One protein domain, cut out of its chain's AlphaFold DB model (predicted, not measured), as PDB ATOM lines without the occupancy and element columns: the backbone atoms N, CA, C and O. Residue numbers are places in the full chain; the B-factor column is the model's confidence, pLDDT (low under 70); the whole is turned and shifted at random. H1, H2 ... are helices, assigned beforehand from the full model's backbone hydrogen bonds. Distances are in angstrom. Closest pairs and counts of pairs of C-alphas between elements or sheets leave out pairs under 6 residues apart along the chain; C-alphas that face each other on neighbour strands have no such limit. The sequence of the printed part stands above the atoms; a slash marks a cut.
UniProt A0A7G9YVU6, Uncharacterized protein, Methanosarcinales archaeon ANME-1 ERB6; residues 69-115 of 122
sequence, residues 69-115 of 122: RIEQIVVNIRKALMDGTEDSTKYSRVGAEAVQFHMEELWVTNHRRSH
ATOM      1  N   ARG A  69     -69.704  30.905   8.576       87.44
ATOM      2  CA  ARG A  69     -70.112  29.815   9.470       87.44
ATOM      3  C   ARG A  69     -69.156  28.622   9.408       87.44
ATOM      4  O   ARG A  69     -68.807  28.071  10.447       87.44
ATOM      5  N   ILE A  70     -68.770  28.195   8.207       88.00
ATOM      6  CA  ILE A  70     -67.880  27.044   8.018       88.00
ATOM      7  C   ILE A  70     -66.449  27.408   8.421       88.00
ATOM      8  O   ILE A  70     -65.804  26.618   9.105       88.00
ATOM      9  N   GLU A  71     -65.983  28.616   8.089       91.56
ATOM     10  CA  GLU A  71     -64.687  29.131   8.556       91.56
ATOM     11  C   GLU A  71     -64.609  29.107  10.091       91.56
ATOM     12  O   GLU A  71     -63.637  28.606  10.658       91.56
ATOM     13  N   GLN A  72     -65.663  29.560  10.774       91.50
ATOM     14  CA  GLN A  72     -65.711  29.577  12.233       91.50
ATOM     15  C   GLN A  72     -65.697  28.168  12.839       91.50
ATOM     16  O   GLN A  72     -65.030  27.946  13.849       91.50
ATOM     17  N   ILE A  73     -66.395  27.207  12.223       89.00
ATOM     18  CA  ILE A  73     -66.368  25.798  12.648       89.00
ATOM     19  C   ILE A  73     -64.944  25.242  12.536       89.00
ATOM     20  O   ILE A  73     -64.429  24.696  13.508       89.00
ATOM     21  N   VAL A  74     -64.281  25.447  11.394       89.56
ATOM     22  CA  VAL A  74     -62.892  25.013  11.157       89.56
ATOM     23  C   VAL A  74     -61.938  25.615  12.194       89.56
ATOM     24  O   VAL A  74     -61.115  24.900  12.767       89.56
ATOM     25  N   VAL A  75     -62.065  26.916  12.482       91.44
ATOM     26  CA  VAL A  75     -61.247  27.604  13.495       91.44
ATOM     27  C   VAL A  75     -61.485  27.030  14.890       91.44
ATOM     28  O   VAL A  75     -60.521  26.796  15.618       91.44
ATOM     29  N   ASN A  76     -62.740  26.788  15.269       89.06
ATOM     30  CA  ASN A  76     -63.080  26.266  16.591       89.06
ATOM     31  C   ASN A  76     -62.561  24.838  16.790       89.06
ATOM     32  O   ASN A  76     -61.968  24.560  17.828       89.06
ATOM     33  N   ILE A  77     -62.710  23.967  15.786       87.62
ATOM     34  CA  ILE A  77     -62.164  22.601  15.822       87.62
ATOM     35  C   ILE A  77     -60.643  22.651  15.971       87.62
ATOM     36  O   ILE A  77     -60.078  21.961  16.815       87.62
ATOM     37  N   ARG A  78     -59.964  23.504  15.192       88.56
ATOM     38  CA  ARG A  78     -58.508  23.647  15.287       88.56
ATOM     39  C   ARG A  78     -58.067  24.108  16.676       88.56
ATOM     40  O   ARG A  78     -57.082  23.585  17.179       88.56
ATOM     41  N   LYS A  79     -58.774  25.066  17.282       88.19
ATOM     42  CA  LYS A  79     -58.485  25.520  18.652       88.19
ATOM     43  C   LYS A  79     -58.657  24.386  19.659       88.19
ATOM     44  O   LYS A  79     -57.715  24.103  20.379       88.19
ATOM     45  N   ALA A  80     -59.779  23.667  19.612       83.94
ATOM     46  CA  ALA A  80     -60.028  22.527  20.497       83.94
ATOM     47  C   ALA A  80     -58.943  21.439  20.378       83.94
ATOM     48  O   ALA A  80     -58.456  20.932  21.386       83.94
ATOM     49  N   LEU A  81     -58.500  21.139  19.151       82.69
ATOM     50  CA  LEU A  81     -57.388  20.217  18.898       82.69
ATOM     51  C   LEU A  81     -56.048  20.713  19.463       82.69
ATOM     52  O   LEU A  81     -55.227  19.902  19.877       82.69
ATOM     53  N   MET A  82     -55.801  22.026  19.436       81.00
ATOM     54  CA  MET A  82     -54.574  22.634  19.967       81.00
ATOM     55  C   MET A  82     -54.575  22.732  21.492       81.00
ATOM     56  O   MET A  82     -53.515  22.587  22.096       81.00
ATOM     57  N   ASP A  83     -55.736  22.977  22.097       78.69
ATOM     58  CA  ASP A  83     -55.883  23.128  23.546       78.69
ATOM     59  C   ASP A  83     -55.653  21.792  24.277       78.69
ATOM     60  O   ASP A  83     -55.250  21.786  25.440       78.69
ATOM     61  N   GLY A  84     -55.837  20.653  23.592       65.12
ATOM     62  CA  GLY A  84     -55.402  19.334  24.072       65.12
ATOM     63  C   GLY A  84     -56.133  18.842  25.326       65.12
ATOM     64  O   GLY A  84     -55.613  17.991  26.047       65.12
ATOM     65  N   THR A  85     -57.309  19.404  25.624       60.03
ATOM     66  CA  THR A  85     -58.045  19.187  26.879       60.03
ATOM     67  C   THR A  85     -58.794  17.857  26.942       60.03
ATOM     68  O   THR A  85     -59.173  17.433  28.030       60.03
ATOM     69  N   GLU A  86     -59.016  17.191  25.806       59.25
ATOM     70  CA  GLU A  86     -59.640  15.863  25.751       59.25
ATOM     71  C   GLU A  86     -58.578  14.762  25.602       59.25
ATOM     72  O   GLU A  86     -57.619  14.921  24.841       59.25
ATOM     73  N   ASP A  87     -58.763  13.613  26.265       57.09
ATOM     74  CA  ASP A  87     -57.829  12.470  26.213       57.09
ATOM     75  C   ASP A  87     -57.554  11.973  24.777       57.09
ATOM     76  O   ASP A  87     -56.459  11.497  24.477       57.09
ATOM     77  N   SER A  88     -58.516  12.153  23.865       57.53
ATOM     78  CA  SER A  88     -58.414  11.868  22.423       57.53
ATOM     79  C   SER A  88     -57.497  12.841  21.661       57.53
ATOM     80  O   SER A  88     -56.955  12.507  20.606       57.53
ATOM     81  N   THR A  89     -57.286  14.049  22.187       59.12
ATOM     82  CA  THR A  89     -56.532  15.135  21.531       59.12
ATOM     83  C   THR A  89     -55.087  15.255  22.009       59.12
ATOM     84  O   THR A  89     -54.248  15.790  21.288       59.12
ATOM     85  N   LYS A  90     -54.757  14.662  23.163       56.75
ATOM     86  CA  LYS A  90     -53.438  14.721  23.821       56.75
ATOM     87  C   LYS A  90     -52.249  14.289  22.947       56.75
ATOM     88  O   LYS A  90     -51.133  14.756  23.159       56.75
ATOM     89  N   TYR A  91     -52.482  13.422  21.957       61.41
ATOM     90  CA  TYR A  91     -51.473  12.971  20.981       61.41
ATOM     91  C   TYR A  91     -51.910  13.173  19.522       61.41
ATOM     92  O   TYR A  91     -51.286  12.641  18.601       61.41
ATOM     93  N   SER A  92     -52.989  13.924  19.296       60.84
ATOM     94  CA  SER A  92     -53.538  14.118  17.958       60.84
ATOM     95  C   SER A  92     -52.727  15.150  17.175       60.84
ATOM     96  O   SER A  92     -52.358  16.212  17.673       60.84
ATOM     97  N   ARG A  93     -52.435  14.841  15.907       66.19
ATOM     98  CA  ARG A  93     -51.795  15.792  14.990       66.19
ATOM     99  C   ARG A  93     -52.784  16.912  14.665       66.19
ATOM    100  O   ARG A  93     -53.870  16.648  14.158       66.19
ATOM    101  N   VAL A  94     -52.384  18.168  14.862       72.56
ATOM    102  CA  VAL A  94     -53.177  19.345  14.462       72.56
ATOM    103  C   VAL A  94     -53.000  19.600  12.958       72.56
ATOM    104  O   VAL A  94     -52.280  20.504  12.526       72.56
ATOM    105  N   GLY A  95     -53.622  18.746  12.145       81.31
ATOM    106  CA  GLY A  95     -53.590  18.791  10.682       81.31
ATOM    107  C   GLY A  95     -54.951  19.110  10.063       81.31
ATOM    108  O   GLY A  95     -55.977  19.077  10.737       81.31
ATOM    109  N   ALA A  96     -54.962  19.404   8.760       84.94
ATOM    110  CA  ALA A  96     -56.208  19.604   8.014       84.94
ATOM    111  C   ALA A  96     -57.103  18.351   8.049       84.94
ATOM    112  O   ALA A  96     -58.311  18.474   8.222       84.94
ATOM    113  N   GLU A  97     -56.500  17.161   7.983       85.44
ATOM    114  CA  GLU A  97     -57.198  15.870   8.065       85.44
ATOM    115  C   GLU A  97     -57.925  15.684   9.405       85.44
ATOM    116  O   GLU A  97     -59.090  15.302   9.423       85.44
ATOM    117  N   ALA A  98     -57.283  16.031  10.528       84.38
ATOM    118  CA  ALA A  98     -57.908  15.950  11.851       84.38
ATOM    119  C   ALA A  98     -59.088  16.924  11.984       84.38
ATOM    120  O   ALA A  98     -60.130  16.582  12.539       84.38
ATOM    121  N   VAL A  99     -58.954  18.132  11.426       86.44
ATOM    122  CA  VAL A  99     -60.053  19.104  11.401       86.44
ATOM    123  C   VAL A  99     -61.221  18.598  10.551       86.44
ATOM    124  O   VAL A  99     -62.371  18.738  10.963       86.44
ATOM    125  N   GLN A 100     -60.940  17.989   9.398       88.06
ATOM    126  CA  GLN A 100     -61.967  17.397   8.542       88.06
ATOM    127  C   GLN A 100     -62.688  16.240   9.243       88.06
ATOM    128  O   GLN A 100     -63.915  16.229   9.255       88.06
ATOM    129  N   PHE A 101     -61.952  15.324   9.878       85.75
ATOM    130  CA  PHE A 101     -62.527  14.196  10.614       85.75
ATOM    131  C   PHE A 101     -63.532  14.659  11.681       85.75
ATOM    132  O   PHE A 101     -64.688  14.241  11.677       85.75
ATOM    133  N   HIS A 102     -63.142  15.610  12.535       83.19
ATOM    134  CA  HIS A 102     -64.050  16.143  13.556       83.19
ATOM    135  C   HIS A 102     -65.213  16.940  12.966       83.19
ATOM    136  O   HIS A 102     -66.314  16.956  13.520       83.19
ATOM    137  N   MET A 103     -65.004  17.602  11.827       85.69
ATOM    138  CA  MET A 103     -66.095  18.248  11.113       85.69
ATOM    139  C   MET A 103     -67.112  17.203  10.630       85.69
ATOM    140  O   MET A 103     -68.305  17.386  10.857       85.69
ATOM    141  N   GLU A 104     -66.677  16.086  10.049       85.50
ATOM    142  CA  GLU A 104     -67.556  14.983   9.640       85.50
ATOM    143  C   GLU A 104     -68.312  14.378  10.836       85.50
ATOM    144  O   GLU A 104     -69.530  14.198  10.757       85.50
ATOM    145  N   GLU A 105     -67.651  14.166  11.980       81.94
ATOM    146  CA  GLU A 105     -68.301  13.695  13.213       81.94
ATOM    147  C   GLU A 105     -69.421  14.632  13.685       81.94
ATOM    148  O   GLU A 105     -70.533  14.185  13.991       81.94
ATOM    149  N   LEU A 106     -69.170  15.945  13.708       79.56
ATOM    150  CA  LEU A 106     -70.173  16.945  14.086       79.56
ATOM    151  C   LEU A 106     -71.372  16.926  13.131       79.56
ATOM    152  O   LEU A 106     -72.521  17.041  13.567       79.56
ATOM    153  N   TRP A 107     -71.129  16.745  11.835       74.75
ATOM    154  CA  TRP A 107     -72.183  16.704  10.825       74.75
ATOM    155  C   TRP A 107     -73.008  15.420  10.917       74.75
ATOM    156  O   TRP A 107     -74.238  15.499  10.908       74.75
ATOM    157  N   VAL A 108     -72.374  14.258  11.080       63.34
ATOM    158  CA  VAL A 108     -73.051  12.962  11.265       63.34
ATOM    159  C   VAL A 108     -73.879  12.956  12.553       63.34
ATOM    160  O   VAL A 108     -75.014  12.474  12.563       63.34
ATOM    161  N   THR A 109     -73.355  13.534  13.634       61.16
ATOM    162  CA  THR A 109     -74.069  13.651  14.917       61.16
ATOM    163  C   THR A 109     -75.304  14.541  14.782       61.16
ATOM    164  O   THR A 109     -76.372  14.214  15.305       61.16
ATOM    165  N   ASN A 110     -75.199  15.642  14.033       58.53
ATOM    166  CA  ASN A 110     -76.319  16.553  13.814       58.53
ATOM    167  C   ASN A 110     -77.406  15.933  12.916       58.53
ATOM    168  O   ASN A 110     -78.596  16.092  13.186       58.53
ATOM    169  N   HIS A 111     -77.014  15.147  11.905       56.25
ATOM    170  CA  HIS A 111     -77.959  14.394  11.072       56.25
ATOM    171  C   HIS A 111     -78.644  13.258  11.852       56.25
ATOM    172  O   HIS A 111     -79.847  13.062  11.690       56.25
ATOM    173  N   ARG A 112     -77.949  12.566  12.769       49.41
ATOM    174  CA  ARG A 112     -78.570  11.549  13.643       49.41
ATOM    175  C   ARG A 112     -79.541  12.132  14.674       49.41
ATOM    176  O   ARG A 112     -80.548  11.495  14.970       49.41
ATOM    177  N   ARG A 113     -79.313  13.354  15.173       47.69
ATOM    178  CA  ARG A 113     -80.277  14.047  16.055       47.69
ATOM    179  C   ARG A 113     -81.585  14.426  15.358       47.69
ATOM    180  O   ARG A 113     -82.614  14.442  16.020       47.69
ATOM    181  N   SER A 114     -81.573  14.660  14.042       48.09
ATOM    182  CA  SER A 114     -82.805  14.922  13.274       48.09
ATOM    183  C   SER A 114     -83.746  13.711  13.177       48.09
ATOM    184  O   SER A 114     -84.923  13.874  12.880       48.09
ATOM    185  N   HIS A 115     -83.241  12.505  13.462       49.56
ATOM    186  CA  HIS A 115     -83.987  11.247  13.387       49.56
ATOM    187  C   HIS A 115     -84.454  10.709  14.752       49.56
ATOM    188  O   HIS A 115     -85.086   9.658  14.795       49.56
TER     189      HIS A 115
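AT A GLANCE: This is residues 69 to 115 of the 122 residues of an uncharacterized protein of Methanosarcinales archaeon ANME-1 ERB6 (UniProt A0A7G9YVU6). Two helices, H1 and H2, are set steeply to each other as a lopsided V, the middle of H1 packing on the first half of H2, with the long loop of residues 84 to 95 at the closed end. Residues 107 to 115, of which 107 to 113 belong to H2, stick out. The printed part has 47 residues, is all helix, and is only just compact, close to loose, with a radius of gyration of the C-alphas of 11.3 A and spans of 33 by 23 by 16 A.

IN THESE COORDINATES: H1, residues 69 to 83, begins at C-alpha 69 (-70.112, 29.815, 9.470) and is 21.1 A long. H2, residues 96 to 113, is 26.0 A long and ends at C-alpha 113 (-80.277, 14.047, 16.055).

HOW THE PARTS SIT: H1 touches H2 with residues 73 to 78 alone, and H2 touches H1 with 99 to 103 alone. The closest C-alphas, of Ile 77 and Val 99, are 6.0 A apart. The helices run opposite ways at a steep tilt of 65 degrees. In H1 and H2 every O i to N i+4 pair is within hydrogen-bond range.

THE WHOLE: The C-alphas farthest apart, of Tyr 91 and His 115, are 33.4 A apart. The printed part has no cut. The link is long, 12 residues. The pLDDT is under 70 at residues 84 to 93 and 108 to 115.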